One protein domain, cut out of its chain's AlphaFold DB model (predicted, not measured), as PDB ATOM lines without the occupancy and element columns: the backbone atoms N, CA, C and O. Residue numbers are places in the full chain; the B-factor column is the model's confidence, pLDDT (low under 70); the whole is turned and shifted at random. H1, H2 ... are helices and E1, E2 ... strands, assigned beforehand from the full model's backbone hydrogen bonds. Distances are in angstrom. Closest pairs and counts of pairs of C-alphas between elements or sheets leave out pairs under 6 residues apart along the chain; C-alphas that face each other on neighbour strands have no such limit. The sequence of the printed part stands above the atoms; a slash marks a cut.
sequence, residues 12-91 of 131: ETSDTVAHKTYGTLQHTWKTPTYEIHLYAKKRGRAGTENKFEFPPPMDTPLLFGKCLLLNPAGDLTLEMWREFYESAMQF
ATOM      1  N   GLU A  12     -30.725  -9.775  23.001       89.69
ATOM      2  CA  GLU A  12     -31.107  -9.113  21.760       89.69
ATOM      3  C   GLU A  12     -32.599  -9.338  21.497       89.69
ATOM      4  O   GLU A  12     -33.094 -10.465  21.539       89.69
ATOM      5  N   THR A  13     -33.337  -8.275  21.195       88.38
ATOM      6  CA  THR A  13     -34.772  -8.357  20.883       88.38
ATOM      7  C   THR A  13     -35.100  -7.494  19.679       88.38
ATOM      8  O   THR A  13     -34.453  -6.476  19.464       88.38
ATOM      9  N   SER A  14     -36.102  -7.879  18.889       85.81
ATOM     10  CA  SER A  14     -36.626  -7.020  17.822       85.81
ATOM     11  C   SER A  14     -37.935  -6.384  18.275       85.81
ATOM     12  O   SER A  14     -38.786  -7.065  18.843       85.81
ATOM     13  N   ASP A  15     -38.077  -5.079  18.067       81.81
ATOM     14  CA  ASP A  15     -39.286  -4.330  18.416       81.81
ATOM     15  C   ASP A  15     -39.463  -3.125  17.474       81.81
ATOM     16  O   ASP A  15     -38.603  -2.843  16.639       81.81
ATOM     17  N   THR A  16     -40.577  -2.404  17.581       75.44
ATOM     18  CA  THR A  16     -40.857  -1.180  16.818       75.44
ATOM     19  C   THR A  16     -40.874   0.001  17.790       75.44
ATOM     20  O   THR A  16     -41.933   0.461  18.214       75.44
ATOM     21  N   VAL A  17     -39.690   0.497  18.168       70.25
ATOM     22  CA  VAL A  17     -39.544   1.572  19.167       70.25
ATOM     23  C   VAL A  17     -39.001   2.876  18.587       70.25
ATOM     24  O   VAL A  17     -38.271   2.917  17.600       70.25
ATOM     25  N   ALA A  18     -39.328   3.989  19.249       64.88
ATOM     26  CA  ALA A  18     -38.779   5.297  18.911       64.88
ATOM     27  C   ALA A  18     -37.334   5.457  19.426       64.88
ATOM     28  O   ALA A  18     -37.071   5.384  20.627       64.88
ATOM     29  N   HIS A  19     -36.412   5.800  18.522       62.97
ATOM     30  CA  HIS A  19     -34.986   6.040  18.804       62.97
ATOM     31  C   HIS A  19     -34.692   7.091  19.888       62.97
ATOM     32  O   HIS A  19     -33.680   6.997  20.583       62.97
ATOM     33  N   LYS A  20     -35.596   8.058  20.094       63.69
ATOM     34  CA  LYS A  20     -35.423   9.183  21.035       63.69
ATOM     35  C   LYS A  20     -35.188   8.764  22.494       63.69
ATOM     36  O   LYS A  20     -34.654   9.551  23.268       63.69
ATOM     37  N   THR A  21     -35.552   7.544  22.881       74.44
ATOM     38  CA  THR A  21     -35.445   7.064  24.272       74.44
ATOM     39  C   THR A  21     -34.063   6.472  24.607       74.44
ATOM     40  O   THR A  21     -33.679   6.390  25.782       74.44
ATOM     41  N   TYR A  22     -33.287   6.093  23.585       80.62
ATOM     42  CA  TYR A  22     -32.093   5.243  23.715       80.62
ATOM     43  C   TYR A  22     -30.765   6.013  23.709       80.62
ATOM     44  O   TYR A  22     -29.722   5.446  24.013       80.62
ATOM     45  N   GLY A  23     -30.800   7.328  23.485       85.06
ATOM     46  CA  GLY A  23     -29.629   8.201  23.576       85.06
ATOM     47  C   GLY A  23     -29.296   8.873  22.251       85.06
ATOM     48  O   GLY A  23     -30.189   9.226  21.482       85.06
ATOM     49  N   THR A  24     -28.005   9.092  22.013       89.81
ATOM     50  CA  THR A  24     -27.483   9.724  20.795       89.81
ATOM     51  C   THR A  24     -26.854   8.681  19.884       89.81
ATOM     52  O   THR A  24     -26.396   7.642  20.363       89.81
ATOM     53  N   LEU A  25     -26.796   8.977  18.585       91.62
ATOM     54  CA  LEU A  25     -26.059   8.167  17.617       91.62
ATOM     55  C   LEU A  25     -24.584   8.096  18.037       91.62
ATOM     56  O   LEU A  25     -23.943   9.134  18.208       91.62
ATOM     57  N   GLN A  26     -24.075   6.887  18.250       90.94
ATOM     58  CA  GLN A  26     -22.681   6.632  18.612       90.94
ATOM     59  C   GLN A  26     -21.851   6.215  17.407       90.94
ATOM     60  O   GLN A  26     -20.727   6.690  17.253       90.94
ATOM     61  N   HIS A  27     -22.407   5.348  16.563       91.19
ATOM     62  CA  HIS A  27     -21.718   4.829  15.393       91.19
ATOM     63  C   HIS A  27     -22.701   4.406  14.304       91.19
ATOM     64  O   HIS A  27     -23.867   4.126  14.592       91.19
ATOM     65  N   THR A  28     -22.202   4.344  13.072       91.94
ATOM     66  CA  THR A  28     -22.935   3.836  11.916       91.94
ATOM     67  C   THR A  28     -22.051   2.858  11.157       91.94
ATOM     68  O   THR A  28     -21.039   3.271  10.592       91.94
ATOM     69  N   TRP A  29     -22.461   1.593  11.093       90.19
ATOM     70  CA  TRP A  29     -21.849   0.617  10.195       90.19
ATOM     71  C   TRP A  29     -22.545   0.664   8.842       90.19
ATOM     72  O   TRP A  29     -23.775   0.656   8.765       90.19
ATOM     73  N   LYS A  30     -21.758   0.719   7.771       89.31
ATOM     74  CA  LYS A  30     -22.266   0.736   6.400       89.31
ATOM     75  C   LYS A  30     -21.972  -0.601   5.750       89.31
ATOM     76  O   LYS A  30     -20.813  -0.989   5.653       89.31
ATOM     77  N   THR A  31     -23.016  -1.281   5.303       85.62
ATOM     78  CA  THR A  31     -22.899  -2.461   4.450       85.62
ATOM     79  C   THR A  31     -23.242  -2.064   3.007       85.62
ATOM     80  O   THR A  31     -23.803  -0.989   2.774       85.62
ATOM     81  N   PRO A  32     -22.923  -2.899   2.004       84.81
ATOM     82  CA  PRO A  32     -23.291  -2.629   0.613       84.81
ATOM     83  C   PRO A  32     -24.808  -2.540   0.391       84.81
ATOM     84  O   PRO A  32     -25.258  -1.984  -0.609       84.81
ATOM     85  N   THR A  33     -25.594  -3.127   1.296       84.75
ATOM     86  CA  THR A  33     -27.041  -3.310   1.155       84.75
ATOM     87  C   THR A  33     -27.857  -2.487   2.150       84.75
ATOM     88  O   THR A  33     -29.000  -2.150   1.846       84.75
ATOM     89  N   TYR A  34     -27.311  -2.150   3.320       86.25
ATOM     90  CA  TYR A  34     -28.006  -1.399   4.367       86.25
ATOM     91  C   TYR A  34     -27.041  -0.680   5.322       86.25
ATOM     92  O   TYR A  34     -25.836  -0.914   5.341       86.25
ATOM     93  N   GLU A  35     -27.578   0.213   6.150       90.75
ATOM     94  CA  GLU A  35     -26.814   0.934   7.170       90.75
ATOM     95  C   GLU A  35     -27.350   0.573   8.558       90.75
ATOM     96  O   GLU A  35     -28.557   0.437   8.747       90.75
ATOM     97  N   ILE A  36     -26.467   0.419   9.542       91.25
ATOM     98  CA  ILE A  36     -26.830   0.102  10.926       91.25
ATOM     99  C   ILE A  36     -26.404   1.261  11.810       91.25
ATOM    100  O   ILE A  36     -25.217   1.530  11.969       91.25
ATOM    101  N   HIS A  37     -27.375   1.942  12.407       92.50
ATOM    102  CA  HIS A  37     -27.147   3.053  13.322       92.50
ATOM    103  C   HIS A  37     -27.249   2.578  14.771       92.50
ATOM    104  O   HIS A  37     -28.317   2.136  15.198       92.50
ATOM    105  N   LEU A  38     -26.170   2.742  15.538       92.62
ATOM    106  CA  LEU A  38     -26.129   2.476  16.973       92.62
ATOM    107  C   LEU A  38     -26.485   3.731  17.767       92.62
ATOM    108  O   LEU A  38     -25.725   4.699  17.799       92.62
ATOM    109  N   TYR A  39     -27.600   3.687  18.485       92.31
ATOM    110  CA  TYR A  39     -27.980   4.680  19.482       92.31
ATOM    111  C   TYR A  39     -27.739   4.123  20.879       92.31
ATOM    112  O   TYR A  39     -28.316   3.108  21.268       92.31
ATOM    113  N   ALA A  40     -26.908   4.818  21.648       91.38
ATOM    114  CA  ALA A  40     -26.584   4.418  23.009       91.38
ATOM    115  C   ALA A  40     -26.243   5.626  23.883       91.38
ATOM    116  O   ALA A  40     -26.003   6.743  23.402       91.38
ATOM    117  N   LYS A  41     -26.201   5.405  25.199       90.62
ATOM    118  CA  LYS A  41     -25.803   6.414  26.185       90.62
ATOM    119  C   LYS A  41     -24.365   6.149  26.623       90.62
ATOM    120  O   LYS A  41     -24.086   5.128  27.232       90.62
ATOM    121  N   LYS A  42     -23.469   7.113  26.390       88.69
ATOM    122  CA  LYS A  42     -22.074   7.099  26.890       88.69
ATOM    123  C   LYS A  42     -21.942   7.389  28.390       88.69
ATOM    124  O   LYS A  42     -20.851   7.348  28.943       88.69
ATOM    125  N   ARG A  43     -23.038   7.773  29.048       86.12
ATOM    126  CA  ARG A  43     -23.081   8.090  30.477       86.12
ATOM    127  C   ARG A  43     -24.293   7.421  31.102       86.12
ATOM    128  O   ARG A  43     -25.408   7.599  30.612       86.12
ATOM    129  N   GLY A  44     -24.076   6.711  32.200       85.00
ATOM    130  CA  GLY A  44     -25.124   6.048  32.966       85.00
ATOM    131  C   GLY A  44     -24.778   5.947  34.443       85.00
ATOM    132  O   GLY A  44     -23.823   6.559  34.922       85.00
ATOM    133  N   ARG A  45     -25.606   5.208  35.181       84.56
ATOM    134  CA  ARG A  45     -25.356   4.902  36.594       84.56
ATOM    135  C   ARG A  45     -24.441   3.679  36.678       84.56
ATOM    136  O   ARG A  45     -24.525   2.799  35.823       84.56
ATOM    137  N   ALA A  46     -23.601   3.609  37.708       81.56
ATOM    138  CA  ALA A  46     -22.806   2.410  37.977       81.56
ATOM    139  C   ALA A  46     -23.718   1.172  38.054       81.56
ATOM    140  O   ALA A  46     -24.790   1.244  38.662       81.56
ATOM    141  N   GLY A  47     -23.325   0.073  37.404       83.38
ATOM    142  CA  GLY A  47     -24.124  -1.152  37.334       83.38
ATOM    143  C   GLY A  47     -25.230  -1.155  36.273       83.38
ATOM    144  O   GLY A  47     -25.929  -2.153  36.154       83.38
ATOM    145  N   THR A  48     -25.383  -0.078  35.493       87.56
ATOM    146  CA  THR A  48     -26.240  -0.060  34.284       87.56
ATOM    147  C   THR A  48     -25.421  -0.187  33.004       87.56
ATOM    148  O   THR A  48     -25.859   0.223  31.937       87.56
ATOM    149  N   GLU A  49     -24.193  -0.677  33.111       89.19
ATOM    150  CA  GLU A  49     -23.300  -0.884  31.977       89.19
ATOM    151  C   GLU A  49     -23.859  -1.981  31.075       89.19
ATOM    152  O   GLU A  49     -24.315  -3.022  31.551       89.19
ATOM    153  N   ASN A  50     -23.862  -1.719  29.773       89.56
ATOM    154  CA  ASN A  50     -24.259  -2.708  28.795       89.56
ATOM    155  C   ASN A  50     -23.126  -3.726  28.654       89.56
ATOM    156  O   ASN A  50     -21.990  -3.348  28.384       89.56
ATOM    157  N   LYS A  51     -23.440  -5.004  28.877       87.75
ATOM    158  CA  LYS A  51     -22.462  -6.099  28.834       87.75
ATOM    159  C   LYS A  51     -22.296  -6.711  27.447       87.75
ATOM    160  O   LYS A  51     -21.564  -7.682  27.306       87.75
ATOM    161  N   PHE A  52     -23.024  -6.206  26.459       89.94
ATOM    162  CA  PHE A  52     -22.917  -6.668  25.090       89.94
ATOM    163  C   PHE A  52     -21.604  -6.186  24.474       89.94
ATOM    164  O   PHE A  52     -21.280  -5.000  24.539       89.94
ATOM    165  N   GLU A  53     -20.877  -7.109  23.857       89.31
ATOM    166  CA  GLU A  53     -19.655  -6.816  23.117       89.31
ATOM    167  C   GLU A  53     -20.047  -6.406  21.700       89.31
ATOM    168  O   GLU A  53     -20.561  -7.207  20.927       89.31
ATOM    169  N   PHE A  54     -19.884  -5.126  21.375       89.50
ATOM    170  CA  PHE A  54     -20.167  -4.630  20.032       89.50
ATOM    171  C   PHE A  54     -18.971  -4.881  19.112       89.50
ATOM    172  O   PHE A  54     -17.835  -4.882  19.587       89.50
ATOM    173  N   PRO A  55     -19.199  -5.023  17.795       88.38
ATOM    174  CA  PRO A  55     -18.099  -5.134  16.855       88.38
ATOM    175  C   PRO A  55     -17.258  -3.847  16.845       88.38
ATOM    176  O   PRO A  55     -17.774  -2.757  17.157       88.38
ATOM    177  N   PRO A  56     -15.977  -3.936  16.445       84.56
ATOM    178  CA  PRO A  56     -15.128  -2.761  16.305       84.56
ATOM    179  C   PRO A  56     -15.787  -1.722  15.379       84.56
ATOM    180  O   PRO A  56     -16.463  -2.085  14.407       84.56
ATOM    181  N   PRO A  57     -15.677  -0.407  15.669       84.38
ATOM    182  CA  PRO A  57     -14.873   0.260  16.710       84.38
ATOM    183  C   PRO A  57     -15.610   0.499  18.048       84.38
ATOM    184  O   PRO A  57     -15.165   1.300  18.875       84.38
ATOM    185  N   MET A  58     -16.799  -0.084  18.229       87.25
ATOM    186  CA  MET A  58     -17.632   0.121  19.423       87.25
ATOM    187  C   MET A  58     -17.353  -0.900  20.538       87.25
ATOM    188  O   MET A  58     -18.043  -0.870  21.553       87.25
ATOM    189  N   ASP A  59     -16.323  -1.733  20.385       84.38
ATOM    190  CA  ASP A  59     -15.808  -2.657  21.402       84.38
ATOM    191  C   ASP A  59     -15.100  -1.922  22.562       84.38
ATOM    192  O   ASP A  59     -15.159  -2.343  23.714       84.38
ATOM    193  N   THR A  60     -14.476  -0.772  22.278       83.81
ATOM    194  CA  THR A  60     -13.734   0.020  23.274       83.81
ATOM    195  C   THR A  60     -14.591   0.932  24.171       83.81
ATOM    196  O   THR A  60     -14.308   1.016  25.372       83.81
ATOM    197  N   PRO A  61     -15.607   1.678  23.675       86.44
ATOM    198  CA  PRO A  61     -16.387   2.566  24.527       86.44
ATOM    199  C   PRO A  61     -17.396   1.803  25.391       86.44
ATOM    200  O   PRO A  61     -18.297   1.140  24.891       86.44
ATOM    201  N   LEU A  62     -17.344   2.035  26.702       87.88
ATOM    202  CA  LEU A  62     -18.361   1.553  27.634       87.88
ATOM    203  C   LEU A  62     -19.705   2.269  27.408       87.88
ATOM    204  O   LEU A  62     -19.819   3.493  27.560       87.88
ATOM    205  N   LEU A  63     -20.733   1.497  27.063       90.81
ATOM    206  CA  LEU A  63     -22.099   1.976  26.856       90.81
ATOM    207  C   LEU A  63     -22.982   1.641  28.062       90.81
ATOM    208  O   LEU A  63     -22.739   0.677  28.783       90.81
ATOM    209  N   PHE A  64     -24.025   2.440  28.288       91.19
ATOM    210  CA  PHE A  64     -24.929   2.285  29.428       91.19
ATOM    211  C   PHE A  64     -26.386   2.097  29.001       91.19
ATOM    212  O   PHE A  64     -26.905   2.804  28.133       91.19
ATOM    213  N   GLY A  65     -27.073   1.211  29.715       90.50
ATOM    214  CA  GLY A  65     -28.471   0.861  29.542       90.50
ATOM    215  C   GLY A  65     -28.711   0.066  28.266       90.50
ATOM    216  O   GLY A  65     -27.840  -0.641  27.763       90.50
ATOM    217  N   LYS A  66     -29.928   0.187  27.735       91.69
ATOM    218  CA  LYS A  66     -30.308  -0.455  26.477       91.69
ATOM    219  C   LYS A  66     -29.745   0.325  25.295       91.69
ATOM    220  O   LYS A  66     -29.893   1.549  25.250       91.69
ATOM    221  N   CYS A  67     -29.181  -0.389  24.334       91.94
ATOM    222  CA  CYS A  67     -28.744   0.166  23.062       91.94
ATOM    223  C   CYS A  67     -29.777  -0.158  21.982       91.94
ATOM    224  O   CYS A  67     -30.460  -1.181  22.046       91.94
ATOM    225  N   LEU A  68     -29.906   0.728  21.003       91.75
ATOM    226  CA  LEU A  68     -30.821   0.560  19.887       91.75
ATOM    227  C   LEU A  68     -30.046   0.547  18.579       91.75
ATOM    228  O   LEU A  68     -29.250   1.443  18.313       91.75
ATOM    229  N   LEU A  69     -30.347  -0.443  17.757       91.81
ATOM    230  CA  LEU A  69     -29.830  -0.630  16.418       91.81
ATOM    231  C   LEU A  69     -30.994  -0.494  15.446       91.81
ATOM    232  O   LEU A  69     -32.026  -1.150  15.591       91.81
ATOM    233  N   LEU A  70     -30.853   0.378  14.459       91.50
ATOM    234  CA  LEU A  70     -31.874   0.563  13.436       91.50
ATOM    235  C   LEU A  70     -31.245   0.829  12.081       91.50
ATOM    236  O   LEU A  70     -30.138   1.360  11.999       91.50
ATOM    237  N   ASN A  71     -31.993   0.502  11.034       90.81
ATOM    238  CA  ASN A  71     -31.649   0.856   9.669       90.81
ATOM    239  C   ASN A  71     -32.434   2.112   9.259       90.81
ATOM    240  O   ASN A  71     -33.663   2.079   9.273       90.81
ATOM    241  N   PRO A  72     -31.782   3.233   8.903       86.31
ATOM    242  CA  PRO A  72     -32.497   4.424   8.449       86.31
ATOM    243  C   PRO A  72     -33.243   4.201   7.124       86.31
ATOM    244  O   PRO A  72     -34.226   4.894   6.863       86.31
ATOM    245  N   ALA A  73     -32.801   3.245   6.300       85.50
ATOM    246  CA  ALA A  73     -33.392   2.947   4.999       85.50
ATOM    247  C   ALA A  73     -34.577   1.964   5.065       85.50
ATOM    248  O   ALA A  73     -35.261   1.780   4.059       85.50
ATOM    249  N   GLY A  74     -34.844   1.327   6.212       85.75
ATOM    250  CA  GLY A  74     -35.893   0.312   6.300       85.75
ATOM    251  C   GLY A  74     -35.987  -0.400   7.645       85.75
ATOM    252  O   GLY A  74     -35.740   0.171   8.703       85.75
ATOM    253  N   ASP A  75     -36.401  -1.662   7.605       87.75
ATOM    254  CA  ASP A  75     -36.500  -2.517   8.782       87.75
ATOM    255  C   ASP A  75     -35.169  -3.250   9.011       87.75
ATOM    256  O   ASP A  75     -34.556  -3.748   8.068       87.75
ATOM    257  N   LEU A  76     -34.718  -3.306  10.266       88.62
ATOM    258  CA  LEU A  76     -33.579  -4.121  10.687       88.62
ATOM    259  C   LEU A  76     -34.117  -5.311  11.482       88.62
ATOM    260  O   LEU A  76     -34.632  -5.140  12.590       88.62
ATOM    261  N   THR A  77     -34.035  -6.508  10.905       90.31
ATOM    262  CA  THR A  77     -34.415  -7.743  11.599       90.31
ATOM    263  C   THR A  77     -33.259  -8.264  12.449       90.31
ATOM    264  O   THR A  77     -32.095  -7.929  12.229       90.31
ATOM    265  N   LEU A  78     -33.588  -9.110  13.429       90.06
ATOM    266  CA  LEU A  78     -32.589  -9.749  14.284       90.06
ATOM    267  C   LEU A  78     -31.614 -10.616  13.472       90.06
ATOM    268  O   LEU A  78     -30.426 -10.629  13.757       90.06
ATOM    269  N   GLU A  79     -32.120 -11.316  12.454       90.38
ATOM    270  CA  GLU A  79     -31.315 -12.164  11.569       90.38
ATOM    271  C   GLU A  79     -30.291 -11.335  10.786       90.38
ATOM    272  O   GLU A  79     -29.104 -11.632  10.860       90.38
ATOM    273  N   MET A  80     -30.717 -10.228  10.160       90.00
ATOM    274  CA  MET A  80     -29.807  -9.316   9.450       90.00
ATOM    275  C   MET A  80     -28.717  -8.759  10.369       90.00
ATOM    276  O   MET A  80     -27.553  -8.679   9.985       90.00
ATOM    277  N   TRP A  81     -29.095  -8.365  11.589       90.75
ATOM    278  CA  TRP A  81     -28.135  -7.899  12.585       90.75
ATOM    279  C   TRP A  81     -27.126  -8.990  12.960       90.75
ATOM    280  O   TRP A  81     -25.938  -8.697  13.031       90.75
ATOM    281  N   ARG A  82     -27.573 -10.234  13.160       90.19
ATOM    282  CA  ARG A  82     -26.695 -11.359  13.509       90.19
ATOM    283  C   ARG A  82     -25.715 -11.702  12.401       90.19
ATOM    284  O   ARG A  82     -24.537 -11.847  12.693       90.19
ATOM    285  N   GLU A  83     -26.167 -11.746  11.150       89.88
ATOM    286  CA  GLU A  83     -25.280 -11.972  10.003       89.88
ATOM    287  C   GLU A  83     -24.197 -10.889   9.917       89.88
ATOM    288  O   GLU A  83     -23.014 -11.190   9.745       89.88
ATOM    289  N   PHE A  84     -24.584  -9.620  10.092       88.88
ATOM    290  CA  PHE A  84     -23.627  -8.520  10.161       88.88
ATOM    291  C   PHE A  84     -22.671  -8.667  11.349       88.88
ATOM    292  O   PHE A  84     -21.469  -8.505  11.177       88.88
ATOM    293  N   TYR A  85     -23.194  -8.959  12.539       89.62
ATOM    294  CA  TYR A  85     -22.416  -9.097  13.764       89.62
ATOM    295  C   TYR A  85     -21.379 -10.213  13.637       89.62
ATOM    296  O   TYR A  85     -20.197  -9.980  13.866       89.62
ATOM    297  N   GLU A  86     -21.795 -11.400  13.198       88.69
ATOM    298  CA  GLU A  86     -20.902 -12.527  12.951       88.69
ATOM    299  C   GLU A  86     -19.832 -12.169  11.922       88.69
ATOM    300  O   GLU A  86     -18.658 -12.449  12.155       88.69
ATOM    301  N   SER A  87     -20.204 -11.506  10.822       85.62
ATOM    302  CA  SER A  87     -19.239 -11.060   9.818       85.62
ATOM    303  C   SER A  87     -18.270 -10.017  10.370       85.62
ATOM    304  O   SER A  87     -17.086 -10.105  10.081       85.62
ATOM    305  N   ALA A  88     -18.739  -9.036  11.141       84.69
ATOM    306  CA  ALA A  88     -17.914  -7.956  11.677       84.69
ATOM    307  C   ALA A  88     -16.967  -8.441  12.785       84.69
ATOM    308  O   ALA A  88     -15.859  -7.929  12.900       84.69
ATOM    309  N   MET A  89     -17.383  -9.442  13.566       83.12
ATOM    310  CA  MET A  89     -16.561 -10.085  14.598       83.12
ATOM    311  C   MET A  89     -15.561 -11.087  14.008       83.12
ATOM    312  O   MET A  89     -14.490 -11.284  14.568       83.12
ATOM    313  N   GLN A  90     -15.892 -11.728  12.882       72.50
ATOM    314  CA  GLN A  90     -14.977 -12.634  12.173       72.50
ATOM    315  C   GLN A  90     -13.923 -11.893  11.340       72.50
ATOM    316  O   GLN A  90     -12.933 -12.501  10.941       72.50
ATOM    317  N   PHE A  91     -14.118 -10.600  11.070       57.03
ATOM    318  CA  PHE A  91     -13.230  -9.796  10.231       57.03
ATOM    319  C   PHE A  91     -12.195  -9.011  11.048       57.03
ATOM    320  O   PHE A  91     -12.006  -7.811  10.851       57.03
TER     321      PHE A  91
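What this domain is: This is residues 12 to 91 of the 131 residues of an uncharacterized protein of viral metagenome (UniProt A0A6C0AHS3). A strongly twisted wall of three antiparallel strands, E2, E3, E4 in that order, is only grazed by one helix, H1, while a long loop, residues 42 to 63, joins E3 to E4. The short strand E1 lies by the first residue of H1. The 80 printed residues hold E1, E2, E3, E4 and H1 in chain order, class mixed, with under half in named elements; the whole is compact, radius of gyration of the C-alphas 12.3 A, spanning 37 by 29 by 19 A.

How they stand to each other: E2 (24 to 30), E3 (35 to 41) and E4 (64 to 70) form a meander, each strand the antiparallel neighbour of the one before. E2 and E3, a hairpin, stand at 155 degrees, with N 26 and O 38 2.8 A apart. E3 and E4, also a hairpin, stand at 162 degrees, with N 39 and O 68 2.8 A apart. H1 (78 to 90) grazes the sheet with residues 78 to 88; its O i to N i+4 pairs are within hydrogen-bond range. E1 (12 to 15) pairs with no named strand; its closest C-alpha pair with H1 is Ser 14 and Leu 78, 6.0 A.

Where its parts are: E1 begins at C-alpha 12 (-31.107, -9.113, 21.760) and is 10.0 A long; E2, E3 and E4 are 17.8, 19.8 and 17.5 A. H1, 18.0 A, ends at C-alpha 90 (-14.977, -12.634, 12.173).

The domain as a whole: The C-alphas farthest apart, Pro 32 and Ala 46, are 37.7 A apart. The printed part has no cut. The link from E3 to E4 is long. Residues 18 to 20 and 91 have pLDDT under 70.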